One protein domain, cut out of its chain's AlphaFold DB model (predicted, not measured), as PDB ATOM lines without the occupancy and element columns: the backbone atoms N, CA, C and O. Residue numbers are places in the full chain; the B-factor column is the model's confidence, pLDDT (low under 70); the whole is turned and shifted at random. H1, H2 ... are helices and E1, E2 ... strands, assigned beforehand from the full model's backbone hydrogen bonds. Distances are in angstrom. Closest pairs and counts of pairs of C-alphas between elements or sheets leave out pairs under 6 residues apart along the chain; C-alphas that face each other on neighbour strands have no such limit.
ATOM      1  N   ALA A   3     -12.511 -25.224  -2.387       88.06
ATOM      2  CA  ALA A   3     -13.388 -24.245  -1.770       88.06
ATOM      3  C   ALA A   3     -12.987 -24.102  -0.300       88.06
ATOM      4  O   ALA A   3     -12.755 -25.109   0.364       88.06
ATOM      5  N   GLN A   4     -12.903 -22.873   0.199       92.00
ATOM      6  CA  GLN A   4     -12.697 -22.592   1.618       92.00
ATOM      7  C   GLN A   4     -13.585 -21.428   2.026       92.00
ATOM      8  O   GLN A   4     -13.738 -20.474   1.270       92.00
ATOM      9  N   GLY A   5     -14.167 -21.485   3.215       92.12
ATOM     10  CA  GLY A   5     -15.062 -20.440   3.672       92.12
ATOM     11  C   GLY A   5     -15.396 -20.553   5.147       92.12
ATOM     12  O   GLY A   5     -14.910 -21.448   5.834       92.12
ATOM     13  N   ALA A   6     -16.242 -19.635   5.592       92.94
ATOM     14  CA  ALA A   6     -16.834 -19.618   6.920       92.94
ATOM     15  C   ALA A   6     -18.301 -19.183   6.810       92.94
ATOM     16  O   ALA A   6     -18.650 -18.394   5.926       92.94
ATOM     17  N   GLU A   7     -19.153 -19.693   7.694       91.81
ATOM     18  CA  GLU A   7     -20.601 -19.463   7.687       91.81
ATOM     19  C   GLU A   7     -21.067 -19.086   9.099       91.81
ATOM     20  O   GLU A   7     -20.624 -19.673  10.082       91.81
ATOM     21  N   ASN A   8     -21.957 -18.100   9.198       91.44
ATOM     22  CA  ASN A   8     -22.655 -17.730  10.424       91.44
ATOM     23  C   ASN A   8     -24.115 -17.397  10.082       91.44
ATOM     24  O   ASN A   8     -24.422 -16.316   9.572       91.44
ATOM     25  N   GLY A   9     -25.015 -18.348  10.337       88.25
ATOM     26  CA  GLY A   9     -26.405 -18.248   9.896       88.25
ATOM     27  C   GLY A   9     -26.486 -18.167   8.370       88.25
ATOM     28  O   GLY A   9     -25.936 -19.013   7.675       88.25
ATOM     29  N   ASP A  10     -27.149 -17.138   7.844       86.38
ATOM     30  CA  ASP A  10     -27.241 -16.921   6.393       86.38
ATOM     31  C   ASP A  10     -26.025 -16.174   5.813       86.38
ATOM     32  O   ASP A  10     -25.863 -16.104   4.587       86.38
ATOM     33  N   ASN A  11     -25.156 -15.637   6.674       90.44
ATOM     34  CA  ASN A  11     -23.964 -14.912   6.264       90.44
ATOM     35  C   ASN A  11     -22.830 -15.897   5.989       90.44
ATOM     36  O   ASN A  11     -22.623 -16.844   6.744       90.44
ATOM     37  N   ARG A  12     -22.081 -15.683   4.907       91.88
ATOM     38  CA  ARG A  12     -20.955 -16.558   4.548       91.88
ATOM     39  C   ARG A  12     -19.865 -15.816   3.792       91.88
ATOM     40  O   ARG A  12     -20.152 -14.882   3.048       91.88
ATOM     41  N   THR A  13     -18.633 -16.277   3.945       93.69
ATOM     42  CA  THR A  13     -17.511 -15.949   3.059       93.69
ATOM     43  C   THR A  13     -17.025 -17.229   2.404       93.69
ATOM     44  O   THR A  13     -16.967 -18.270   3.055       93.69
ATOM     45  N   LEU A  14     -16.681 -17.165   1.125       92.19
ATOM     46  CA  LEU A  14     -16.264 -18.319   0.346       92.19
ATOM     47  C   LEU A  14     -15.225 -17.907  -0.694       92.19
ATOM     48  O   LEU A  14     -15.478 -17.033  -1.514       92.19
ATOM     49  N   THR A  15     -14.096 -18.597  -0.714       92.56
ATOM     50  CA  THR A  15     -13.101 -18.546  -1.781       92.56
ATOM     51  C   THR A  15     -13.175 -19.843  -2.576       92.56
ATOM     52  O   THR A  15     -13.019 -20.936  -2.030       92.56
ATOM     53  N   LEU A  16     -13.416 -19.724  -3.879       89.06
ATOM     54  CA  LEU A  16     -13.486 -20.826  -4.835       89.06
ATOM     55  C   LEU A  16     -12.323 -20.720  -5.811       89.06
ATOM     56  O   LEU A  16     -12.206 -19.716  -6.506       89.06
ATOM     57  N   SER A  17     -11.515 -21.773  -5.928       89.81
ATOM     58  CA  SER A  17     -10.397 -21.829  -6.874       89.81
ATOM     59  C   SER A  17     -10.458 -23.089  -7.727       89.81
ATOM     60  O   SER A  17     -10.609 -24.210  -7.235       89.81
ATOM     61  N   GLY A  18     -10.300 -22.949  -9.038       85.69
ATOM     62  CA  GLY A  18     -10.248 -24.107  -9.919       85.69
ATOM     63  C   GLY A  18     -10.153 -23.754 -11.390       85.69
ATOM     64  O   GLY A  18     -10.266 -22.598 -11.780       85.69
ATOM     65  N   VAL A  19      -9.960 -24.785 -12.204       82.25
ATOM     66  CA  VAL A  19     -10.055 -24.667 -13.657       82.25
ATOM     67  C   VAL A  19     -11.528 -24.567 -14.032       82.25
ATOM     68  O   VAL A  19     -12.290 -25.496 -13.767       82.25
ATOM     69  N   MET A  20     -11.927 -23.430 -14.600       72.69
ATOM     70  CA  MET A  20     -13.328 -23.146 -14.957       72.69
ATOM     71  C   MET A  20     -13.528 -22.869 -16.450       72.69
ATOM     72  O   MET A  20     -14.645 -22.593 -16.881       72.69
ATOM     73  N   ASN A  21     -12.459 -22.933 -17.244       73.62
ATOM     74  CA  ASN A  21     -12.499 -22.743 -18.687       73.62
ATOM     75  C   ASN A  21     -11.823 -23.916 -19.414       73.62
ATOM     76  O   ASN A  21     -11.074 -24.696 -18.823       73.62
ATOM     77  N   GLU A  22     -12.085 -24.036 -20.715       72.06
ATOM     78  CA  GLU A  22     -11.469 -25.065 -21.565       72.06
ATOM     79  C   GLU A  22      -9.966 -24.831 -21.788       72.06
ATOM     80  O   GLU A  22      -9.247 -25.756 -22.158       72.06
ATOM     81  N   ALA A  23      -9.483 -23.609 -21.538       79.56
ATOM     82  CA  ALA A  23      -8.072 -23.251 -21.656       79.56
ATOM     83  C   ALA A  23      -7.204 -23.840 -20.530       79.56
ATOM     84  O   ALA A  23      -5.985 -23.905 -20.672       79.56
ATOM     85  N   GLY A  24      -7.816 -24.310 -19.439       77.50
ATOM     86  CA  GLY A  24      -7.093 -24.883 -18.309       77.50
ATOM     87  C   GLY A  24      -6.643 -23.856 -17.268       77.50
ATOM     88  O   GLY A  24      -5.904 -24.220 -16.353       77.50
ATOM     89  N   ASP A  25      -7.073 -22.597 -17.378       82.94
ATOM     90  CA  ASP A  25      -6.647 -21.552 -16.449       82.94
ATOM     91  C   ASP A  25      -7.334 -21.720 -15.097       82.94
ATOM     92  O   ASP A  25      -8.553 -21.904 -15.000       82.94
ATOM     93  N   VAL A  26      -6.538 -21.622 -14.034       84.12
ATOM     94  CA  VAL A  26      -7.054 -21.598 -12.669       84.12
ATOM     95  C   VAL A  26      -7.601 -20.207 -12.379       84.12
ATOM     96  O   VAL A  26      -6.850 -19.236 -12.316       84.12
ATOM     97  N   THR A  27      -8.903 -20.128 -12.130       86.06
ATOM     98  CA  THR A  27      -9.573 -18.904 -11.698       86.06
ATOM     99  C   THR A  27      -9.928 -19.011 -10.224       86.06
ATOM    100  O   THR A  27     -10.334 -20.074  -9.750       86.06
ATOM    101  N   THR A  28      -9.763 -17.904  -9.500       90.25
ATOM    102  CA  THR A  28     -10.187 -17.773  -8.104       90.25
ATOM    103  C   THR A  28     -11.245 -16.688  -7.990       90.25
ATOM    104  O   THR A  28     -11.074 -15.617  -8.570       90.25
ATOM    105  N   PHE A  29     -12.305 -16.967  -7.238       90.25
ATOM    106  CA  PHE A  29     -13.359 -16.018  -6.906       90.25
ATOM    107  C   PHE A  29     -13.548 -15.977  -5.398       90.25
ATOM    108  O   PHE A  29     -13.589 -17.028  -4.760       90.25
ATOM    109  N   ASP A  30     -13.714 -14.774  -4.860       93.25
ATOM    110  CA  ASP A  30     -14.107 -14.566  -3.469       93.25
ATOM    111  C   ASP A  30     -15.549 -14.068  -3.445       93.25
ATOM    112  O   ASP A  30     -15.901 -13.142  -4.178       93.25
ATOM    113  N   LEU A  31     -16.377 -14.669  -2.601       92.12
ATOM    114  CA  LEU A  31     -17.794 -14.386  -2.440       92.12
ATOM    115  C   LEU A  31     -18.090 -14.100  -0.970       92.12
ATOM    116  O   LEU A  31     -17.671 -14.847  -0.092       92.12
ATOM    117  N   ILE A  32     -18.846 -13.037  -0.706       93.44
ATOM    118  CA  ILE A  32     -19.404 -12.746   0.617       93.44
ATOM    119  C   ILE A  32     -20.912 -12.586   0.463       93.44
ATOM    120  O   ILE A  32     -21.366 -11.795  -0.364       93.44
ATOM    121  N   VAL A  33     -21.688 -13.310   1.264       91.25
ATOM    122  CA  VAL A  33     -23.115 -13.045   1.476       91.25
ATOM    123  C   VAL A  33     -23.257 -12.462   2.872       91.25
ATOM    124  O   VAL A  33     -22.869 -13.106   3.844       91.25
ATOM    125  N   LEU A  34     -23.785 -11.245   2.961       92.12
ATOM    126  CA  LEU A  34     -23.997 -10.536   4.218       92.12
ATOM    127  C   LEU A  34     -25.363  -9.854   4.185       92.12
ATOM    128  O   LEU A  34     -25.600  -8.995   3.336       92.12
ATOM    129  N   ASP A  35     -26.260 -10.264   5.078       89.62
ATOM    130  CA  ASP A  35     -27.617  -9.728   5.228       89.62
ATOM    131  C   ASP A  35     -28.396  -9.687   3.895       89.62
ATOM    132  O   ASP A  35     -29.091  -8.725   3.562       89.62
ATOM    133  N   GLY A  36     -28.238 -10.740   3.084       84.50
ATOM    134  CA  GLY A  36     -28.862 -10.870   1.761       84.50
ATOM    135  C   GLY A  36     -28.196 -10.055   0.643       84.50
ATOM    136  O   GLY A  36     -28.672 -10.077  -0.492       84.50
ATOM    137  N   VAL A  37     -27.099  -9.350   0.927       88.19
ATOM    138  CA  VAL A  37     -26.264  -8.674  -0.073       88.19
ATOM    139  C   VAL A  37     -25.128  -9.596  -0.488       88.19
ATOM    140  O   VAL A  37     -24.467 -10.197   0.355       88.19
ATOM    141  N   THR A  38     -24.873  -9.696  -1.792       90.62
ATOM    142  CA  THR A  38     -23.764 -10.492  -2.323       90.62
ATOM    143  C   THR A  38     -22.656  -9.598  -2.849       90.62
ATOM    144  O   THR A  38     -22.891  -8.705  -3.668       90.62
ATOM    145  N   TYR A  39     -21.441  -9.884  -2.403       92.94
ATOM    146  CA  TYR A  39     -20.207  -9.303  -2.892       92.94
ATOM    147  C   TYR A  39     -19.402 -10.377  -3.610       92.94
ATOM    148  O   TYR A  39     -19.313 -11.503  -3.127       92.94
ATOM    149  N   LEU A  40     -18.803 -10.028  -4.745       92.31
ATOM    150  CA  LEU A  40     -17.994 -10.945  -5.539       92.31
ATOM    151  C   LEU A  40     -16.721 -10.248  -6.030       92.31
ATOM    152  O   LEU A  40     -16.757  -9.090  -6.450       92.31
ATOM    153  N   LYS A  41     -15.603 -10.966  -5.999       93.88
ATOM    154  CA  LYS A  41     -14.297 -10.561  -6.532       93.88
ATOM    155  C   LYS A  41     -13.704 -11.711  -7.343       93.88
ATOM    156  O   LYS A  41     -14.074 -12.864  -7.145       93.88
ATOM    157  N   GLY A  42     -12.802 -11.408  -8.277       90.44
ATOM    158  CA  GLY A  42     -12.167 -12.412  -9.140       90.44
ATOM    159  C   GLY A  42     -12.885 -12.652 -10.470       90.44
ATOM    160  O   GLY A  42     -12.513 -13.548 -11.227       90.44
ATOM    161  N   LEU A  43     -13.891 -11.831 -10.790       87.06
ATOM    162  CA  LEU A  43     -14.578 -11.848 -12.080       87.06
ATOM    163  C   LEU A  43     -13.610 -11.526 -13.222       87.06
ATOM    164  O   LEU A  43     -13.131 -10.401 -13.346       87.06
ATOM    165  N   ASN A  44     -13.353 -12.519 -14.069       84.44
ATOM    166  CA  ASN A  44     -12.495 -12.408 -15.243       84.44
ATOM    167  C   ASN A  44     -13.315 -12.564 -16.531       84.44
ATOM    168  O   ASN A  44     -14.361 -13.208 -16.538       84.44
ATOM    169  N   GLY A  45     -12.828 -11.988 -17.633       80.69
ATOM    170  CA  GLY A  45     -13.431 -12.162 -18.962       80.69
ATOM    171  C   GLY A  45     -14.687 -11.328 -19.238       80.69
ATOM    172  O   GLY A  45     -15.272 -11.465 -20.309       80.69
ATOM    173  N   ILE A  46     -15.089 -10.442 -18.321       83.38
ATOM    174  CA  ILE A  46     -16.209  -9.514 -18.518       83.38
ATOM    175  C   ILE A  46     -15.643  -8.132 -18.892       83.38
ATOM    176  O   ILE A  46     -14.877  -7.560 -18.110       83.38
ATOM    177  N   PRO A  47     -15.985  -7.566 -20.067       83.94
ATOM    178  CA  PRO A  47     -15.527  -6.236 -20.457       83.94
ATOM    179  C   PRO A  47     -15.873  -5.172 -19.409       83.94
ATOM    180  O   PRO A  47     -17.011  -5.084 -18.958       83.94
ATOM    181  N   GLY A  48     -14.887  -4.358 -19.025       84.75
ATOM    182  CA  GLY A  48     -15.061  -3.284 -18.038       84.75
ATOM    183  C   GLY A  48     -15.025  -3.725 -16.570       84.75
ATOM    184  O   GLY A  48     -15.076  -2.870 -15.688       84.75
ATOM    185  N   VAL A  49     -14.884  -5.024 -16.288       89.19
ATOM    186  CA  VAL A  49     -14.781  -5.556 -14.924       89.19
ATOM    187  C   VAL A  49     -13.318  -5.770 -14.550       89.19
ATOM    188  O   VAL A  49     -12.548  -6.383 -15.288       89.19
ATOM    189  N   ASN A  50     -12.930  -5.264 -13.382       91.50
ATOM    190  CA  ASN A  50     -11.605  -5.460 -12.811       91.50
ATOM    191  C   ASN A  50     -11.627  -6.672 -11.860       91.50
ATOM    192  O   ASN A  50     -12.279  -6.598 -10.822       91.50
ATOM    193  N   PRO A  51     -10.877  -7.757 -12.116       91.19
ATOM    194  CA  PRO A  51     -10.894  -8.941 -11.253       91.19
ATOM    195  C   PRO A  51     -10.399  -8.681  -9.823       91.19
ATOM    196  O   PRO A  51     -10.742  -9.432  -8.911       91.19
ATOM    197  N   ALA A  52      -9.618  -7.621  -9.592       93.56
ATOM    198  CA  ALA A  52      -9.150  -7.246  -8.258       93.56
ATOM    199  C   ALA A  52     -10.185  -6.440  -7.442       93.56
ATOM    200  O   ALA A  52      -9.975  -6.221  -6.247       93.56
ATOM    201  N   GLN A  53     -11.274  -5.997  -8.071       95.69
ATOM    202  CA  GLN A  53     -12.305  -5.148  -7.483       95.69
ATOM    203  C   GLN A  53     -13.410  -5.997  -6.840       95.69
ATOM    204  O   GLN A  53     -13.863  -6.986  -7.415       95.69
ATOM    205  N   TRP A  54     -13.861  -5.591  -5.652       96.25
ATOM    206  CA  TRP A  54     -15.078  -6.128  -5.049       96.25
ATOM    207  C   TRP A  54     -16.302  -5.477  -5.676       96.25
ATOM    208  O   TRP A  54     -16.395  -4.245  -5.718       96.25
ATOM    209  N   TYR A  55     -17.251  -6.300  -6.107       93.56
ATOM    210  CA  TYR A  55     -18.509  -5.846  -6.674       93.56
ATOM    211  C   TYR A  55     -19.694  -6.261  -5.815       93.56
ATOM    212  O   TYR A  55     -19.815  -7.433  -5.477       93.56
ATOM    213  N   ARG A  56     -20.593  -5.322  -5.513       92.81
ATOM    214  CA  ARG A  56     -21.925  -5.600  -4.972       92.81
ATOM    215  C   ARG A  56     -22.852  -5.969  -6.120       92.81
ATOM    216  O   ARG A  56     -23.007  -5.193  -7.062       92.81
ATOM    217  N   PHE A  57     -23.479  -7.133  -6.031       87.88
ATOM    218  CA  PHE A  57     -24.447  -7.581  -7.025       87.88
ATOM    219  C   PHE A  57     -25.850  -7.059  -6.682       87.88
ATOM    220  O   PHE A  57     -26.259  -7.139  -5.520       87.88
ATOM    221  N   PRO A  58     -26.597  -6.516  -7.661       77.25
ATOM    222  CA  PRO A  58     -27.981  -6.114  -7.448       77.25
ATOM    223  C   PRO A  58     -28.855  -7.332  -7.130       77.25
ATOM    224  O   PRO A  58     -28.658  -8.414  -7.687       77.25
ATOM    225  N   GLN A  59     -29.847  -7.149  -6.254       68.56
ATOM    226  CA  GLN A  59     -30.734  -8.232  -5.813       68.56
ATOM    227  C   GLN A  59     -31.522  -8.871  -6.965       68.56
ATOM    228  O   GLN A  59     -31.861 -10.048  -6.871       68.56
ATOM    229  N   GLU A  60     -31.767  -8.159  -8.074       65.38
ATOM    230  CA  GLU A  60     -32.443  -8.746  -9.242       65.38
ATOM    231  C   GLU A  60     -31.586  -9.801  -9.965       65.38
ATOM    232  O   GLU A  60     -32.126 -10.697 -10.611       65.38
ATOM    233  N   LEU A  61     -30.256  -9.743  -9.816       62.06
ATOM    234  CA  LEU A  61     -29.332 -10.809 -10.229       62.06
ATOM    235  C   LEU A  61     -29.138 -11.869  -9.120       62.06
ATOM    236  O   LEU A  61     -28.461 -12.876  -9.329       62.06
ATOM    237  N   GLY A  62     -29.748 -11.655  -7.949       52.19
ATOM    238  CA  GLY A  62     -29.535 -12.384  -6.695       52.19
ATOM    239  C   GLY A  62     -30.092 -13.809  -6.638       52.19
ATOM    240  O   GLY A  62     -29.763 -14.553  -5.719       52.19
ATOM    241  N   ASN A  63     -30.854 -14.259  -7.640       52.66
ATOM    242  CA  ASN A  63     -31.193 -15.686  -7.743       52.66
ATOM    243  C   ASN A  63     -29.942 -16.552  -7.974       52.66
ATOM    244  O   ASN A  63     -29.917 -17.700  -7.557       52.66
ATOM    245  N   VAL A  64     -28.879 -15.998  -8.571       49.75
ATOM    246  CA  VAL A  64     -27.586 -16.694  -8.722       49.75
ATOM    247  C   VAL A  64     -26.836 -16.789  -7.383       49.75
ATOM    248  O   VAL A  64     -25.938 -17.611  -7.234       49.75
ATOM    249  N   THR A  65     -27.195 -15.964  -6.392       51.94
ATOM    250  CA  THR A  65     -26.452 -15.829  -5.133       51.94
ATOM    251  C   THR A  65     -27.171 -16.412  -3.916       51.94
ATOM    252  O   THR A  65     -26.502 -16.765  -2.945       51.94
ATOM    253  N   HIS A  66     -28.495 -16.603  -3.977       52.50
ATOM    254  CA  HIS A  66     -29.241 -17.401  -2.991       52.50
ATOM    255  C   HIS A  66     -28.740 -18.857  -2.936       52.50
ATOM    256  O   HIS A  66     -28.694 -19.461  -1.867       52.50
ATOM    257  N   ASP A  67     -28.271 -19.366  -4.078       57.94
ATOM    258  CA  ASP A  67     -27.723 -20.715  -4.243       57.94
ATOM    259  C   ASP A  67     -26.200 -20.784  -4.032       57.94
ATOM    260  O   ASP A  67     -25.571 -21.795  -4.355       57.94
ATOM    261  N   ALA A  68     -25.575 -19.726  -3.493       63.44
ATOM    262  CA  ALA A  68     -24.155 -19.766  -3.170       63.44
ATOM    263  C   ALA A  68     -23.882 -20.940  -2.208       63.44
ATOM    264  O   ALA A  68     -24.522 -21.023  -1.147       63.44
ATOM    265  N   PRO A  69     -22.962 -21.858  -2.558       69.31
ATOM    266  CA  PRO A  69     -22.767 -23.078  -1.795       69.31
ATOM    267  C   PRO A  69     -22.337 -22.740  -0.365       69.31
ATOM    268  O   PRO A  69     -21.382 -21.999  -0.148       69.31
ATOM    269  N   GLY A  70     -23.082 -23.267   0.600       76.81
ATOM    270  CA  GLY A  70     -22.775 -23.229   2.026       76.81
ATOM    271  C   GLY A  70     -22.717 -24.647   2.576       76.81
ATOM    272  O   GLY A  70     -23.066 -25.610   1.886       76.81
ATOM    273  N   VAL A  71     -22.315 -24.794   3.835       79.88
ATOM    274  CA  VAL A  71     -22.221 -26.120   4.471       79.88
ATOM    275  C   VAL A  71     -23.593 -26.787   4.470       79.88
ATOM    276  O   VAL A  71     -23.723 -27.958   4.110       79.88
ATOM    277  N   LYS A  72     -24.647 -26.022   4.773       79.62
ATOM    278  CA  LYS A  72     -26.023 -26.521   4.756       79.62
ATOM    279  C   LYS A  72     -26.462 -27.005   3.373       79.62
ATOM    280  O   LYS A  72     -27.087 -28.055   3.289       79.62
ATOM    281  N   SER A  73     -26.159 -26.270   2.300       77.81
ATOM    282  CA  SER A  73     -26.575 -26.671   0.948       77.81
ATOM    283  C   SER A  73     -25.753 -27.841   0.406       77.81
ATOM    284  O   SER A  73     -26.297 -28.671  -0.317       77.81
ATOM    285  N   LEU A  74     -24.479 -27.952   0.798       77.31
ATOM    286  CA  LEU A  74     -23.634 -29.113   0.507       77.31
ATOM    287  C   LEU A  74     -24.151 -30.364   1.220       77.31
ATOM    288  O   LEU A  74     -24.332 -31.401   0.589       77.31
ATOM    289  N   LEU A  75     -24.447 -30.267   2.519       79.69
ATOM    290  CA  LEU A  75     -25.006 -31.384   3.282       79.69
ATOM    291  C   LEU A  75     -26.436 -31.727   2.848       79.69
ATOM    292  O   LEU A  75     -26.820 -32.886   2.935       79.69
ATOM    293  N   ALA A  76     -27.203 -30.765   2.330       79.50
ATOM    294  CA  ALA A  76     -28.528 -31.020   1.764       79.50
ATOM    295  C   ALA A  76     -28.494 -31.893   0.496       79.50
ATOM    296  O   ALA A  76     -29.526 -32.450   0.139       79.50
ATOM    297  N   GLN A  77     -27.338 -32.048  -0.166       78.81
ATOM    298  CA  GLN A  77     -27.175 -33.017  -1.262       78.81
ATOM    299  C   GLN A  77     -27.199 -34.470  -0.765       78.81
ATOM    300  O   GLN A  77     -27.383 -35.399  -1.552       78.81
ATOM    301  N   LEU A  78     -26.987 -34.684   0.538       83.12
ATOM    302  CA  LEU A  78     -27.169 -35.983   1.164       83.12
ATOM    303  C   LEU A  78     -28.642 -36.152   1.526       83.12
ATOM    304  O   LEU A  78     -29.156 -35.524   2.452       83.12
ATOM    305  N   GLU A  79     -29.309 -37.063   0.829       83.31
ATOM    306  CA  GLU A  79     -30.654 -37.479   1.196       83.31
ATOM    307  C   GLU A  79     -30.615 -38.187   2.554       83.31
ATOM    308  O   GLU A  79     -29.989 -39.237   2.723       83.31
ATOM    309  N   TRP A  80     -31.310 -37.626   3.546       83.62
ATOM    310  CA  TRP A  80     -31.296 -38.165   4.909       83.62
ATOM    311  C   TRP A  80     -31.751 -39.629   4.966       83.62
ATOM    312  O   TRP A  80     -31.236 -40.421   5.754       83.62
ATOM    313  N   GLN A  81     -32.680 -40.016   4.090       85.69
ATOM    314  CA  GLN A  81     -33.131 -41.399   3.975       85.69
ATOM    315  C   GLN A  81     -32.014 -42.342   3.501       85.69
ATOM    316  O   GLN A  81     -31.923 -43.462   4.003       85.69
ATOM    317  N   ASP A  82     -31.149 -41.907   2.583       89.12
ATOM    318  CA  ASP A  82     -30.003 -42.711   2.147       89.12
ATOM    319  C   ASP A  82     -28.977 -42.843   3.285       89.12
ATOM    320  O   ASP A  82     -28.441 -43.927   3.506       89.12
ATOM    321  N   VAL A  83     -28.779 -41.788   4.089       89.00
ATOM    322  CA  VAL A  83     -27.896 -41.838   5.271       89.00
ATOM    323  C   VAL A  83     -28.427 -42.827   6.309       89.00
ATOM    324  O   VAL A  83     -27.668 -43.635   6.835       89.00
ATOM    325  N   GLN A  84     -29.733 -42.805   6.586       89.44
ATOM    326  CA  GLN A  84     -30.365 -43.711   7.552       89.44
ATOM    327  C   GLN A  84     -30.336 -45.181   7.120       89.44
ATOM    328  O   GLN A  84     -30.267 -46.066   7.972       89.44
ATOM    329  N   ASN A  85     -30.423 -45.442   5.815       91.44
ATOM    330  CA  ASN A  85     -30.448 -46.797   5.268       91.44
ATOM    331  C   ASN A  85     -29.050 -47.378   5.024       91.44
ATOM    332  O   ASN A  85     -28.918 -48.587   4.818       91.44
ATOM    333  N   ALA A  86     -28.012 -46.542   5.029       94.12
ATOM    334  CA  ALA A  86     -26.653 -46.988   4.790       94.12
ATOM    335  C   ALA A  86     -26.090 -47.810   5.953       94.12
ATOM    336  O   ALA A  86     -26.325 -47.554   7.135       94.12
ATOM    337  N   VAL A  87     -25.275 -48.805   5.601       96.19
ATOM    338  CA  VAL A  87     -24.568 -49.643   6.571       96.19
ATOM    339  C   VAL A  87     -23.177 -49.071   6.800       96.19
ATOM    340  O   VAL A  87     -22.278 -49.248   5.975       96.19
ATOM    341  N   PHE A  88     -22.999 -48.409   7.941       97.31
ATOM    342  CA  PHE A  88     -21.713 -47.859   8.347       97.31
ATOM    343  C   PHE A  88     -20.851 -48.896   9.068       97.31
ATOM    344  O   PHE A  88     -21.270 -49.536  10.034       97.31
ATOM    345  N   GLN A  89     -19.613 -49.031   8.605       98.12
ATOM    346  CA  GLN A  89     -18.571 -49.850   9.210       98.12
ATOM    347  C   GLN A  89     -17.573 -48.938   9.919       98.12
ATOM    348  O   GLN A  89     -17.117 -47.951   9.346       98.12
ATOM    349  N   ASN A  90     -17.225 -49.270  11.159       97.81
ATOM    350  CA  ASN A  90     -16.171 -48.567  11.883       97.81
ATOM    351  C   ASN A  90     -14.804 -48.918  11.261       97.81
ATOM    352  O   ASN A  90     -14.428 -50.089  11.231       97.81
ATOM    353  N   GLU A  91     -14.077 -47.916  10.764       97.88
ATOM    354  CA  GLU A  91     -12.730 -48.062  10.182       97.88
ATOM    355  C   GLU A  91     -11.609 -47.675  11.167       97.88
ATOM    356  O   GLU A  91     -10.453 -47.516  10.776       97.88
ATOM    357  N   GLY A  92     -11.935 -47.523  12.451       97.50
ATOM    358  CA  GLY A  92     -11.020 -47.103  13.504       97.50
ATOM    359  C   GLY A  92     -11.137 -45.617  13.830       97.50
ATOM    360  O   GLY A  92     -12.195 -45.001  13.687       97.50
ATOM    361  N   SER A  93     -10.034 -45.041  14.301       97.12
ATOM    362  CA  SER A  93      -9.966 -43.640  14.708       97.12
ATOM    363  C   SER A  93      -8.758 -42.945  14.090       97.12
ATOM    364  O   SER A  93      -7.729 -43.569  13.837       97.12
ATOM    365  N   GLU A  94      -8.887 -41.644  13.865       96.25
ATOM    366  CA  GLU A  94      -7.857 -40.768  13.311       96.25
ATOM    367  C   GLU A  94      -7.829 -39.467  14.112       96.25
ATOM    368  O   GLU A  94      -8.853 -39.043  14.644       96.25
ATOM    369  N   MET A  95      -6.659 -38.843  14.225       95.19
ATOM    370  CA  MET A  95      -6.534 -37.545  14.879       95.19
ATOM    371  C   MET A  95      -6.764 -36.428  13.857       95.19
ATOM    372  O   MET A  95      -5.979 -36.307  12.919       95.19
ATOM    373  N   LEU A  96      -7.809 -35.623  14.053       93.50
ATOM    374  CA  LEU A  96      -8.136 -34.422  13.273       93.50
ATOM    375  C   LEU A  96      -8.249 -33.241  14.230       93.50
ATOM    376  O   LEU A  96      -8.792 -33.410  15.312       93.50
ATOM    377  N   ASP A  97      -7.714 -32.074  13.876       87.00
ATOM    378  CA  ASP A  97      -7.840 -30.840  14.676       87.00
ATOM    379  C   ASP A  97      -7.475 -31.009  16.164       87.00
ATOM    380  O   ASP A  97      -8.135 -30.499  17.064       87.00
ATOM    381  N   ALA A  98      -6.412 -31.777  16.430       89.62
ATOM    382  CA  ALA A  98      -5.959 -32.149  17.776       89.62
ATOM    383  C   ALA A  98      -6.976 -32.951  18.622       89.62
ATOM    384  O   ALA A  98      -6.789 -33.099  19.831       89.62
ATOM    385  N   GLN A  99      -7.993 -33.544  17.995       93.81
ATOM    386  CA  GLN A  99      -8.949 -34.450  18.623       93.81
ATOM    387  C   GLN A  99      -9.020 -35.814  17.931       93.81
ATOM    388  O   GLN A  99      -8.678 -35.979  16.764       93.81
ATOM    389  N   THR A 100      -9.434 -36.837  18.681       95.56
ATOM    390  CA  THR A 100      -9.609 -38.190  18.137       95.56
ATOM    391  C   THR A 100     -11.013 -38.338  17.571       95.56
ATOM    392  O   THR A 100     -11.996 -38.254  18.303       95.56
ATOM    393  N   CYS A 101     -11.095 -38.618  16.278       97.62
ATOM    394  CA  CYS A 101     -12.343 -38.794  15.558       97.62
ATOM    395  C   CYS A 101     -12.513 -40.251  15.146       97.62
ATOM    396  O   CYS A 101     -11.569 -40.912  14.709       97.62
ATOM    397  N   THR A 102     -13.729 -40.765  15.285       98.25
ATOM    398  CA  THR A 102     -14.090 -42.098  14.804       98.25
ATOM    399  C   THR A 102     -14.413 -42.027  13.323       98.25
ATOM    400  O   THR A 102     -15.168 -41.157  12.892       98.25
ATOM    401  N   ARG A 103     -13.851 -42.957  12.555       98.12
ATOM    402  CA  ARG A 103     -14.076 -43.085  11.120       98.12
ATOM    403  C   ARG A 103     -15.147 -44.108  10.817       98.12
ATOM    404  O   ARG A 103     -15.058 -45.258  11.250       98.12
ATOM    405  N   TRP A 104     -16.085 -43.711   9.974       98.06
ATOM    406  CA  TRP A 104     -17.143 -44.576   9.481       98.06
ATOM    407  C   TRP A 104     -17.091 -44.647   7.964       98.06
ATOM    408  O   TRP A 104     -16.964 -43.616   7.310       98.06
ATOM    409  N   LEU A 105     -17.217 -45.851   7.414       98.00
ATOM    410  CA  LEU A 105     -17.310 -46.108   5.980       98.00
ATOM    411  C   LEU A 105     -18.680 -46.695   5.643       98.00
ATOM    412  O   LEU A 105     -19.058 -47.732   6.184       98.00
ATOM    413  N   ALA A 106     -19.357 -46.101   4.671       97.06
ATOM    414  CA  ALA A 106     -20.456 -46.710   3.941       97.06
ATOM    415  C   ALA A 106     -20.009 -46.999   2.502       97.06
ATOM    416  O   ALA A 106     -19.525 -46.119   1.789       97.06
ATOM    417  N   ARG A 107     -20.182 -48.244   2.053       94.88
ATOM    418  CA  ARG A 107     -20.002 -48.637   0.644       94.88
ATOM    419  C   ARG A 107     -21.341 -48.527  -0.080       94.88
ATOM    420  O   ARG A 107     -21.908 -49.534  -0.493       94.88
ATOM    421  N   ASP A 108     -21.865 -47.308  -0.134       90.50
ATOM    422  CA  ASP A 108     -23.164 -46.996  -0.725       90.50
ATOM    423  C   ASP A 108     -22.992 -46.020  -1.891       90.50
ATOM    424  O   ASP A 108     -22.487 -44.904  -1.737       90.50
ATOM    425  N   THR A 109     -23.406 -46.464  -3.076       87.50
ATOM    426  CA  THR A 109     -23.278 -45.692  -4.309       87.50
ATOM    427  C   THR A 109     -24.082 -44.401  -4.282       87.50
ATOM    428  O   THR A 109     -23.578 -43.380  -4.744       87.50
ATOM    429  N   LYS A 110     -25.303 -44.419  -3.735       86.81
ATOM    430  CA  LYS A 110     -26.160 -43.231  -3.714       86.81
ATOM    431  C   LYS A 110     -25.583 -42.171  -2.796       86.81
ATOM    432  O   LYS A 110     -25.508 -41.018  -3.201       86.81
ATOM    433  N   LEU A 111     -25.095 -42.564  -1.619       88.50
ATOM    434  CA  LEU A 111     -24.444 -41.625  -0.704       88.50
ATOM    435  C   LEU A 111     -23.184 -41.000  -1.301       88.50
ATOM    436  O   LEU A 111     -23.019 -39.782  -1.246       88.50
ATOM    437  N   ALA A 112     -22.308 -41.813  -1.896       89.06
ATOM    438  CA  ALA A 112     -21.088 -41.301  -2.513       89.06
ATOM    439  C   ALA A 112     -21.404 -40.357  -3.687       89.06
ATOM    440  O   ALA A 112     -20.830 -39.275  -3.787       89.06
ATOM    441  N   GLN A 113     -22.354 -40.726  -4.553       85.44
ATOM    442  CA  GLN A 113     -22.779 -39.889  -5.679       85.44
ATOM    443  C   GLN A 113     -23.538 -38.631  -5.248       85.44
ATOM    444  O   GLN A 113     -23.405 -37.603  -5.912       85.44
ATOM    445  N   GLY A 114     -24.327 -38.710  -4.174       85.25
ATOM    446  CA  GLY A 114     -25.046 -37.584  -3.585       85.25
ATOM    447  C   GLY A 114     -24.075 -36.528  -3.080       85.25
ATOM    448  O   GLY A 114     -24.156 -35.379  -3.503       85.25
ATOM    449  N   LEU A 115     -23.062 -36.931  -2.300       84.56
ATOM    450  CA  LEU A 115     -22.026 -36.003  -1.836       84.56
ATOM    451  C   LEU A 115     -21.278 -35.337  -3.000       84.56
ATOM    452  O   LEU A 115     -20.990 -34.147  -2.953       84.56
ATOM    453  N   LEU A 116     -20.983 -36.097  -4.057       83.56
ATOM    454  CA  LEU A 116     -20.316 -35.583  -5.255       83.56
ATOM    455  C   LEU A 116     -21.212 -34.691  -6.134       83.56
ATOM    456  O   LEU A 116     -20.729 -34.150  -7.129       83.56
ATOM    457  N   GLY A 117     -22.510 -34.564  -5.831       78.19
ATOM    458  CA  GLY A 117     -23.476 -33.857  -6.679       78.19
ATOM    459  C   GLY A 117     -23.720 -34.537  -8.035       78.19
ATOM    460  O   GLY A 117     -24.217 -33.919  -8.974       78.19
ATOM    461  N   ILE A 118     -23.355 -35.817  -8.172       70.75
ATOM    462  CA  ILE A 118     -23.434 -36.573  -9.432       70.75
ATOM    463  C   ILE A 118     -24.796 -37.253  -9.587       70.75
ATOM    464  O   ILE A 118     -25.254 -37.418 -10.719       70.75
ATOM    465  N   ALA A 119     -25.460 -37.598  -8.478       61.25
ATOM    466  CA  ALA A 119     -26.687 -38.400  -8.457       61.25
ATOM    467  C   ALA A 119     -27.830 -37.843  -9.336       61.25
ATOM    468  O   ALA A 119     -28.621 -38.617  -9.872       61.25
ATOM    469  N   GLY A 120     -27.899 -36.518  -9.529       56.25
ATOM    470  CA  GLY A 120     -28.924 -35.849 -10.343       56.25
ATOM    471  C   GLY A 120     -28.479 -35.410 -11.743       56.25
ATOM    472  O   GLY A 120     -29.300 -34.905 -12.510       56.25
ATOM    473  N   SER A 121     -27.201 -35.567 -12.110       61.09
ATOM    474  CA  SER A 121     -26.705 -35.041 -13.386       61.09
ATOM    475  C   SER A 121     -26.679 -36.122 -14.472       61.09
ATOM    476  O   SER A 121     -25.899 -37.074 -14.431       61.09
ATOM    477  N   ALA A 122     -27.499 -35.953 -15.514       57.62
ATOM    478  CA  ALA A 122     -27.484 -36.852 -16.672       57.62
ATOM    479  C   ALA A 122     -26.099 -36.896 -17.350       57.62
ATOM    480  O   ALA A 122     -25.707 -37.915 -17.912       57.62
ATOM    481  N   ARG A 123     -25.329 -35.800 -17.276       56.88
ATOM    482  CA  ARG A 123     -23.995 -35.694 -17.881       56.88
ATOM    483  C   ARG A 123     -22.912 -36.418 -17.075       56.88
ATOM    484  O   ARG A 123     -22.155 -37.162 -17.690       56.88
ATOM    485  N   ALA A 124     -22.839 -36.255 -15.749       58.47
ATOM    486  CA  ALA A 124     -21.828 -36.969 -14.958       58.47
ATOM    487  C   ALA A 124     -22.218 -38.438 -14.717       58.47
ATOM    488  O   ALA A 124     -21.341 -39.298 -14.719       58.47
ATOM    489  N   GLY A 125     -23.517 -38.760 -14.657       58.88
ATOM    490  CA  GLY A 125     -23.993 -40.147 -14.701       58.88
ATOM    491  C   GLY A 125     -23.586 -40.874 -15.990       58.88
ATOM    492  O   GLY A 125     -23.209 -42.041 -15.948       58.88
ATOM    493  N   ASN A 126     -23.561 -40.169 -17.129       57.72
ATOM    494  CA  ASN A 126     -23.077 -40.715 -18.402       57.72
ATOM    495  C   ASN A 126     -21.551 -40.893 -18.478       57.72
ATOM    496  O   ASN A 126     -21.079 -41.682 -19.292       57.72
ATOM    497  N   GLN A 127     -20.771 -40.180 -17.664       58.56
ATOM    498  CA  GLN A 127     -19.312 -40.354 -17.604       58.56
ATOM    499  C   GLN A 127     -18.893 -41.479 -16.649       58.56
ATOM    500  O   GLN A 127     -17.780 -41.986 -16.747       58.56
ATOM    501  N   LEU A 128     -19.796 -41.891 -15.758       63.53
ATOM    502  CA  LEU A 128     -19.605 -42.955 -14.775       63.53
ATOM    503  C   LEU A 128     -20.668 -44.054 -14.966       63.53
ATOM    504  O   LEU A 128     -21.326 -44.473 -14.016       63.53
ATOM    505  N   GLN A 129     -20.868 -44.495 -16.214       64.38
ATOM    506  CA  GLN A 129     -21.908 -45.473 -16.570       64.38
ATOM    507  C   GLN A 129     -21.657 -46.868 -15.987       64.38
ATOM    508  O   GLN A 129     -22.614 -47.598 -15.728       64.38
ATOM    509  N   ALA A 130     -20.393 -47.238 -15.770       79.88
ATOM    510  CA  ALA A 130     -20.013 -48.472 -15.097       79.88
ATOM    511  C   ALA A 130     -19.178 -48.140 -13.856       79.88
ATOM    512  O   ALA A 130     -18.036 -47.693 -13.958       79.88
ATOM    513  N   LEU A 131     -19.783 -48.318 -12.684       85.88
ATOM    514  CA  LEU A 131     -19.156 -48.035 -11.398       85.88
ATOM    515  C   LEU A 131     -18.423 -49.263 -10.880       85.88
ATOM    516  O   LEU A 131     -19.018 -50.330 -10.728       85.88
ATOM    517  N   ASP A 132     -17.152 -49.077 -10.554       89.56
ATOM    518  CA  ASP A 132     -16.301 -50.108  -9.969       89.56
ATOM    519  C   ASP A 132     -16.293 -50.014  -8.439       89.56
ATOM    520  O   ASP A 132     -16.229 -51.027  -7.739       89.56
ATOM    521  N   ARG A 133     -16.369 -48.787  -7.907       92.88
ATOM    522  CA  ARG A 133     -16.284 -48.524  -6.469       92.88
ATOM    523  C   ARG A 133     -17.036 -47.257  -6.100       92.88
ATOM    524  O   ARG A 133     -16.951 -46.253  -6.799       92.88
ATOM    525  N   ALA A 134     -17.712 -47.295  -4.960       93.06
ATOM    526  CA  ALA A 134     -18.287 -46.121  -4.331       93.06
ATOM    527  C   ALA A 134     -18.106 -46.203  -2.816       93.06
ATOM    528  O   ALA A 134     -18.393 -47.230  -2.194       93.06
ATOM    529  N   GLU A 135     -17.588 -45.131  -2.232       96.12
ATOM    530  CA  GLU A 135     -17.314 -45.032  -0.806       96.12
ATOM    531  C   GLU A 135     -17.725 -43.661  -0.293       96.12
ATOM    532  O   GLU A 135     -17.372 -42.632  -0.862       96.12
ATOM    533  N   PHE A 136     -18.443 -43.665   0.818       96.06
ATOM    534  CA  PHE A 136     -18.734 -42.487   1.610       96.06
ATOM    535  C   PHE A 136     -18.104 -42.687   2.984       96.06
ATOM    536  O   PHE A 136     -18.337 -43.711   3.629       96.06
ATOM    537  N   ARG A 137     -17.295 -41.731   3.439       97.31
ATOM    538  CA  ARG A 137     -16.745 -41.740   4.795       97.31
ATOM    539  C   ARG A 137     -17.126 -40.487   5.548       97.31
ATOM    540  O   ARG A 137     -17.225 -39.411   4.964       97.31
ATOM    541  N   VAL A 138     -17.273 -40.645   6.856       96.81
ATOM    542  CA  VAL A 138     -17.526 -39.553   7.790       96.81
ATOM    543  C   VAL A 138     -16.679 -39.737   9.045       96.81
ATOM    544  O   VAL A 138     -16.511 -40.854   9.543       96.81
ATOM    545  N   TRP A 139     -16.131 -38.629   9.539       97.69
ATOM    546  CA  TRP A 139     -15.367 -38.554  10.776       97.69
ATOM    547  C   TRP A 139     -16.208 -37.829  11.816       97.69
ATOM    548  O   TRP A 139     -16.502 -36.645  11.657       97.69
ATOM    549  N   THR A 140     -16.583 -38.540  12.876       96.44
ATOM    550  CA  THR A 140     -17.334 -37.989  14.013       96.44
ATOM    551  C   THR A 140     -16.414 -37.887  15.220       96.44
ATOM    552  O   THR A 140     -15.802 -38.895  15.597       96.44
ATOM    553  N   CYS A 141     -16.312 -36.714  15.831       95.94
ATOM    554  CA  CYS A 141     -15.374 -36.468  16.922       95.94
ATOM    555  C   CYS A 141     -16.078 -36.425  18.286       95.94
ATOM    556  O   CYS A 141     -17.296 -36.590  18.391       95.94
ATOM    557  N   SER A 142     -15.298 -36.304  19.364       93.06
ATOM    558  CA  SER A 142     -15.814 -36.352  20.741       93.06
ATOM    559  C   SER A 142     -16.680 -35.152  21.134       93.06
ATOM    560  O   SER A 142     -17.423 -35.242  22.108       93.06
ATOM    561  N   ASP A 143     -16.580 -34.052  20.394       93.00
ATOM    562  CA  ASP A 143     -17.443 -32.871  20.511       93.00
ATOM    563  C   ASP A 143     -18.867 -33.100  19.972       93.00
ATOM    564  O   ASP A 143     -19.759 -32.295  20.225       93.00
ATOM    565  N   GLY A 144     -19.106 -34.225  19.291       91.69
ATOM    566  CA  GLY A 144     -20.399 -34.572  18.710       91.69
ATOM    567  C   GLY A 144     -20.604 -34.048  17.288       91.69
ATOM    568  O   GLY A 144     -21.672 -34.289  16.721       91.69
ATOM    569  N   TYR A 145     -19.603 -33.396  16.690       93.69
ATOM    570  CA  TYR A 145     -19.679 -32.869  15.332       93.69
ATOM    571  C   TYR A 145     -19.028 -33.795  14.295       93.69
ATOM    572  O   TYR A 145     -18.245 -34.704  14.598       93.69
ATOM    573  N   MET A 146     -19.393 -33.567  13.031       93.56
ATOM    574  CA  MET A 146     -18.722 -34.156  11.874       93.56
ATOM    575  C   MET A 146     -17.615 -33.212  11.414       93.56
ATOM    576  O   MET A 146     -17.922 -32.114  10.968       93.56
ATOM    577  N   HIS A 147     -16.362 -33.663  11.454       95.06
ATOM    578  CA  HIS A 147     -15.206 -32.842  11.063       95.06
ATOM    579  C   HIS A 147     -14.760 -33.070   9.624       95.06
ATOM    580  O   HIS A 147     -14.149 -32.207   9.001       95.06
ATOM    581  N   ARG A 148     -15.046 -34.249   9.071       95.88
ATOM    582  CA  ARG A 148     -14.683 -34.574   7.694       95.88
ATOM    583  C   ARG A 148     -15.730 -35.469   7.059       95.88
ATOM    584  O   ARG A 148     -16.238 -36.391   7.701       95.88
ATOM    585  N   LEU A 149     -16.005 -35.222   5.786       95.31
ATOM    586  CA  LEU A 149     -16.745 -36.114   4.904       95.31
ATOM    587  C   LEU A 149     -15.912 -36.362   3.650       95.31
ATOM    588  O   LEU A 149     -15.307 -35.435   3.117       95.31
ATOM    589  N   THR A 150     -15.903 -37.595   3.155       95.69
ATOM    590  CA  THR A 150     -15.317 -37.904   1.846       95.69
ATOM    591  C   THR A 150     -16.266 -38.747   1.022       95.69
ATOM    592  O   THR A 150     -16.819 -39.721   1.531       95.69
ATOM    593  N   GLY A 151     -16.398 -38.425  -0.256       93.69
ATOM    594  CA  GLY A 151     -17.137 -39.211  -1.236       93.69
ATOM    595  C   GLY A 151     -16.189 -39.574  -2.354       93.69
ATOM    596  O   GLY A 151     -15.553 -38.691  -2.918       93.69
ATOM    597  N   LEU A 152     -16.084 -40.861  -2.656       94.25
ATOM    598  CA  LEU A 152     -15.219 -41.390  -3.695       94.25
ATOM    599  C   LEU A 152     -16.039 -42.285  -4.609       94.25
ATOM    600  O   LEU A 152     -16.749 -43.178  -4.145       94.25
ATOM    601  N   VAL A 153     -15.912 -42.058  -5.910       92.06
ATOM    602  CA  VAL A 153     -16.486 -42.906  -6.947       92.06
ATOM    603  C   VAL A 153     -15.407 -43.229  -7.975       92.06
ATOM    604  O   VAL A 153     -14.732 -42.340  -8.489       92.06
ATOM    605  N   GLU A 154     -15.253 -44.513  -8.279       91.62
ATOM    606  CA  GLU A 154     -14.414 -45.019  -9.365       91.62
ATOM    607  C   GLU A 154     -15.313 -45.694 -10.400       91.62
ATOM    608  O   GLU A 154     -16.234 -46.439 -10.051       91.62
ATOM    609  N   GLY A 155     -15.029 -45.459 -11.675       89.44
ATOM    610  CA  GLY A 155     -15.724 -46.117 -12.770       89.44
ATOM    611  C   GLY A 155     -14.903 -46.154 -14.049       89.44
ATOM    612  O   GLY A 155     -13.764 -45.682 -14.100       89.44
ATOM    613  N   HIS A 156     -15.502 -46.705 -15.097       87.31
ATOM    614  CA  HIS A 156     -14.889 -46.838 -16.413       87.31
ATOM    615  C   HIS A 156     -15.872 -46.555 -17.551       87.31
ATOM    616  O   HIS A 156     -17.092 -46.570 -17.369       87.31
ATOM    617  N   ASP A 157     -15.321 -46.320 -18.743       84.62
ATOM    618  CA  ASP A 157     -16.091 -46.280 -19.987       84.62
ATOM    619  C   ASP A 157     -16.603 -47.697 -20.321       84.62
ATOM    620  O   ASP A 157     -15.784 -48.601 -20.522       84.62
ATOM    621  N   PRO A 158     -17.926 -47.927 -20.437       83.81
ATOM    622  CA  PRO A 158     -18.464 -49.233 -20.817       83.81
ATOM    623  C   PRO A 158     -17.941 -49.758 -22.162       83.81
ATOM    624  O   PRO A 158     -17.875 -50.971 -22.362       83.81
ATOM    625  N   ALA A 159     -17.563 -48.868 -23.087       88.12
ATOM    626  CA  ALA A 159     -16.976 -49.223 -24.377       88.12
ATOM    627  C   ALA A 159     -15.462 -49.492 -24.296       88.12
ATOM    628  O   ALA A 159     -14.899 -50.119 -25.197       88.12
ATOM    629  N   ASN A 160     -14.796 -49.047 -23.226       86.50
ATOM    630  CA  ASN A 160     -13.375 -49.265 -22.992       86.50
ATOM    631  C   ASN A 160     -13.060 -49.417 -21.487       86.50
ATOM    632  O   ASN A 160     -12.658 -48.448 -20.843       86.50
ATOM    633  N   PRO A 161     -13.108 -50.645 -20.931       86.56
ATOM    634  CA  PRO A 161     -12.864 -50.899 -19.504       86.56
ATOM    635  C   PRO A 161     -11.466 -50.515 -18.989       86.56
ATOM    636  O   PRO A 161     -11.210 -50.530 -17.781       86.56
ATOM    637  N   THR A 162     -10.527 -50.209 -19.892       90.12
ATOM    638  CA  THR A 162      -9.191 -49.714 -19.526       90.12
ATOM    639  C   THR A 162      -9.165 -48.203 -19.286       90.12
ATOM    640  O   THR A 162      -8.273 -47.716 -18.593       90.12
ATOM    641  N   ALA A 163     -10.149 -47.464 -19.806       87.31
ATOM    642  CA  ALA A 163     -10.322 -46.039 -19.562       87.31
ATOM    643  C   ALA A 163     -11.100 -45.836 -18.254       87.31
ATOM    644  O   ALA A 163     -12.326 -45.942 -18.224       87.31
ATOM    645  N   ARG A 164     -10.366 -45.574 -17.169       87.50
ATOM    646  CA  ARG A 164     -10.914 -45.402 -15.817       87.50
ATOM    647  C   ARG A 164     -10.905 -43.945 -15.382       87.50
ATOM    648  O   ARG A 164     -10.008 -43.190 -15.751       87.50
ATOM    649  N   ALA A 165     -11.871 -43.592 -14.543       87.19
ATOM    650  CA  ALA A 165     -11.965 -42.302 -13.884       87.19
ATOM    651  C   ALA A 165     -12.222 -42.492 -12.387       87.19
ATOM    652  O   ALA A 165     -12.978 -43.374 -11.975       87.19
ATOM    653  N   THR A 166     -11.609 -41.629 -11.584       89.81
ATOM    654  CA  THR A 166     -11.833 -41.546 -10.142       89.81
ATOM    655  C   THR A 166     -12.203 -40.114  -9.809       89.81
ATOM    656  O   THR A 166     -11.522 -39.180 -10.236       89.81
ATOM    657  N   VAL A 167     -13.282 -39.947  -9.056       88.88
ATOM    658  CA  VAL A 167     -13.729 -38.657  -8.543       88.88
ATOM    659  C   VAL A 167     -13.792 -38.761  -7.031       88.88
ATOM    660  O   VAL A 167     -14.418 -39.673  -6.495       88.88
ATOM    661  N   GLU A 168     -13.145 -37.821  -6.354       92.56
ATOM    662  CA  GLU A 168     -13.153 -37.719  -4.903       92.56
ATOM    663  C   GLU A 168     -13.465 -36.279  -4.488       92.56
ATOM    664  O   GLU A 168     -12.912 -35.327  -5.042       92.56
ATOM    665  N   LEU A 169     -14.350 -36.132  -3.504       91.12
ATOM    666  CA  LEU A 169     -14.610 -34.881  -2.806       91.12
ATOM    667  C   LEU A 169     -14.323 -35.094  -1.330       91.12
ATOM    668  O   LEU A 169     -14.847 -36.027  -0.728       91.12
ATOM    669  N   THR A 170     -13.532 -34.194  -0.760       93.69
ATOM    670  CA  THR A 170     -13.316 -34.088   0.682       93.69
ATOM    671  C   THR A 170     -13.895 -32.765   1.157       93.69
ATOM    672  O   THR A 170     -13.611 -31.722   0.570       93.69
ATOM    673  N   ILE A 171     -14.701 -32.818   2.213       92.31
ATOM    674  CA  ILE A 171     -15.222 -31.655   2.929       92.31
ATOM    675  C   ILE A 171     -14.656 -31.717   4.339       92.31
ATOM    676  O   ILE A 171     -14.824 -32.728   5.019       92.31
ATOM    677  N   GLU A 172     -14.006 -30.643   4.768       94.12
ATOM    678  CA  GLU A 172     -13.523 -30.469   6.137       94.12
ATOM    679  C   GLU A 172     -14.321 -29.354   6.804       94.12
ATOM    680  O   GLU A 172     -14.540 -28.298   6.208       94.12
ATOM    681  N   LEU A 173     -14.787 -29.620   8.019       92.88
ATOM    682  CA  LEU A 173     -15.592 -28.718   8.826       92.88
ATOM    683  C   LEU A 173     -14.878 -28.503  10.160       92.88
ATOM    684  O   LEU A 173     -14.373 -29.447  10.763       92.88
ATOM    685  N   TYR A 174     -14.822 -27.249  10.586       91.19
ATOM    686  CA  TYR A 174     -14.144 -26.804  11.796       91.19
ATOM    687  C   TYR A 174     -14.904 -25.609  12.383       91.19
ATOM    688  O   TYR A 174     -15.839 -25.100  11.762       91.19
ATOM    689  N   ASP A 175     -14.522 -25.184  13.590       89.94
ATOM    690  CA  ASP A 175     -15.115 -24.035  14.289       89.94
ATOM    691  C   ASP A 175     -16.657 -24.090  14.405       89.94
ATOM    692  O   ASP A 175     -17.329 -23.067  14.308       89.94
ATOM    693  N   HIS A 176     -17.228 -25.279  14.652       87.50
ATOM    694  CA  HIS A 176     -18.683 -25.527  14.700       87.50
ATOM    695  C   HIS A 176     -19.472 -24.604  15.650       87.50
ATOM    696  O   HIS A 176     -20.628 -24.294  15.372       87.50
ATOM    697  N   ASP A 177     -18.833 -24.136  16.725       87.81
ATOM    698  CA  ASP A 177     -19.377 -23.185  17.707       87.81
ATOM    699  C   ASP A 177     -18.542 -21.890  17.788       87.81
ATOM    700  O   ASP A 177     -18.571 -21.154  18.778       87.81
ATOM    701  N   GLY A 178     -17.730 -21.632  16.761       87.12
ATOM    702  CA  GLY A 178     -16.870 -20.463  16.686       87.12
ATOM    703  C   GLY A 178     -17.673 -19.169  16.559       87.12
ATOM    704  O   GLY A 178     -18.682 -19.092  15.860       87.12
ATOM    705  N   ALA A 179     -17.188 -18.105  17.199       91.62
ATOM    706  CA  ALA A 179     -17.690 -16.757  16.956       91.62
ATOM    707  C   ALA A 179     -17.152 -16.247  15.606       91.62
ATOM    708  O   ALA A 179     -16.134 -15.560  15.551       91.62
ATOM    709  N   ILE A 180     -17.816 -16.629  14.515       92.19
ATOM    710  CA  ILE A 180     -17.441 -16.240  13.153       92.19
ATOM    711  C   ILE A 180     -18.048 -14.868  12.841       92.19
ATOM    712  O   ILE A 180     -19.265 -14.722  12.717       92.19
ATOM    713  N   GLU A 181     -17.200 -13.851  12.700       94.44
ATOM    714  CA  GLU A 181     -17.606 -12.523  12.238       94.44
ATOM    715  C   GLU A 181     -17.412 -12.411  10.722       94.44
ATOM    716  O   GLU A 181     -16.333 -12.685  10.197       94.44
ATOM    717  N   ILE A 182     -18.467 -12.007  10.012       94.38
ATOM    718  CA  ILE A 182     -18.447 -11.801   8.561       94.38
ATOM    719  C   ILE A 182     -18.744 -10.334   8.304       94.38
ATOM    720  O   ILE A 182     -19.811  -9.835   8.654       94.38
ATOM    721  N   THR A 183     -17.792  -9.647   7.686       96.06
ATOM    722  CA  THR A 183     -17.871  -8.212   7.420       96.06
ATOM    723  C   THR A 183     -17.959  -7.942   5.926       96.06
ATOM    724  O   THR A 183     -17.407  -8.684   5.112       96.06
ATOM    725  N   ALA A 184     -18.607  -6.838   5.555       94.75
ATOM    726  CA  ALA A 184     -18.586  -6.373   4.175       94.75
ATOM    727  C   ALA A 184     -17.139  -6.068   3.740       94.75
ATOM    728  O   ALA A 184     -16.345  -5.583   4.553       94.75
ATOM    729  N   PRO A 185     -16.786  -6.306   2.467       96.19
ATOM    730  CA  PRO A 185     -15.487  -5.907   1.960       96.19
ATOM    731  C   PRO A 185     -15.370  -4.381   1.875       96.19
ATOM    732  O   PRO A 185     -16.358  -3.660   1.732       96.19
ATOM    733  N   GLU A 186     -14.140  -3.877   1.921       94.69
ATOM    734  CA  GLU A 186     -13.858  -2.464   1.674       94.69
ATOM    735  C   GLU A 186     -13.837  -2.145   0.168       94.69
ATOM    736  O   GLU A 186     -13.608  -3.016  -0.674       94.69
ATOM    737  N   ASN A 187     -14.004  -0.862  -0.170       92.44
ATOM    738  CA  ASN A 187     -13.862  -0.324  -1.530       92.44
ATOM    739  C   ASN A 187     -14.805  -0.941  -2.576       92.44
ATOM    740  O   ASN A 187     -14.413  -1.091  -3.725       92.44
ATOM    741  N   VAL A 188     -16.034  -1.301  -2.209       96.06
ATOM    742  CA  VAL A 188     -16.997  -1.975  -3.099       96.06
ATOM    743  C   VAL A 188     -17.529  -1.060  -4.206       96.06
ATOM    744  O   VAL A 188     -17.834   0.107  -3.962       96.06
ATOM    745  N   GLN A 189     -17.707  -1.612  -5.409       94.31
ATOM    746  CA  GLN A 189     -18.422  -0.975  -6.520       94.31
ATOM    747  C   GLN A 189     -19.704  -1.734  -6.854       94.31
ATOM    748  O   GLN A 189     -19.768  -2.944  -6.676       94.31
ATOM    749  N   ASP A 190     -20.722  -1.062  -7.380       92.31
ATOM    750  CA  ASP A 190     -21.894  -1.770  -7.896       92.31
ATOM    751  C   ASP A 190     -21.550  -2.489  -9.198       92.31
ATOM    752  O   ASP A 190     -20.972  -1.897 -10.113       92.31
ATOM    753  N   PHE A 191     -21.914  -3.767  -9.291       88.94
ATOM    754  CA  PHE A 191     -21.800  -4.501 -10.539       88.94
ATOM    755  C   PHE A 191     -22.767  -3.910 -11.566       88.94
ATOM    756  O   PHE A 191     -23.968  -3.804 -11.318       88.94
TER     757      PHE A 191
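This is residues 3 to 191 of the 206 residues of an uncharacterized protein of Chloroflexi bacterium (UniProt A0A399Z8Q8). Two lobes stand side by side, each built on its own five-stranded antiparallel sheet: E1 to E5 in the first, and a strongly curled sheet E6 to E10, with H4 packed over one face, in the second. H1 and H2 lie on the way from the first lobe to the second, and the unnamed tail, residues 173 to 191, crosses back from E10 to E5. The printed part has 189 residues, with five named helices and ten named strands in the order E1 E2 E3 E4 E5 H1 H2 H3 E6 E7 H4 H5 E8 E9 E10. Each sheet's strands lie in chain order; the class is mixed, helices and strands. The whole is only just compact, close to loose, with a radius of gyration of the C-alphas of 19.2 A and spans of 50 by 46 by 28 A.

E1, residues 3 to 8, begins with C-alpha 3 at (-13.388, -24.245, -1.770). E2 is residues 11 to 19, 26.2 A long, E3 26 to 34, 26.4 A, E4 37 to 41 and E5 55 to 57. H1 is residues 63 to 66, H2 71 to 75 and H3 80 to 85. E6, residues 88 to 96, bends by 68 degrees at residue 92; E7 is 99 to 106. H4 is residues 109 to 115, 10.1 A long, and H5 122 to 127. E8, residues 130 to 141, is 34.5 A long, E9, 146 to 157, 34.2 A, and E10, 160 to 172, 34.7 A, ending with C-alpha 172 at (-13.523, -30.469, 6.137).

E1 to E5 form a meander, each strand the antiparallel neighbour of the one before; N 6 of E1 and O 13 of E2 are within hydrogen-bond range at 3.0 A, and N 40 of E4 and O 55 of E5 are within hydrogen-bond range at 2.9 A. H1 only grazes this sheet, and H2 only grazes both sheets. In the other sheet E8 E9 E10 form a meander, with N 151 and O 169 of E9 and E10 2.9 A apart. H4 is on that sheet at a height of 6.9 A, over E8 and, only just, E9, with 3 of its C-alphas; the C-alphas of Ala 112 and Gly 151 are the closest of H4 and E9, 4.6 A. H3 and H4 only just touch, with 3 pairs of C-alphas within 8 A, the closest those of Asp 82 and Leu 111, 6.3 A. H5 only grazes the sheet. Every O i to N i+4 pair is within range in H2, H3, H4 and H5; H1 is too short for one.

The C-alphas farthest apart, those of Gly 48 and Asn 90, are 54.3 A apart. The printed part has no cut, and the link from E4 to E5 is long. Residues 59 to 69 and 119 to 129 are under 70 in pLDDT.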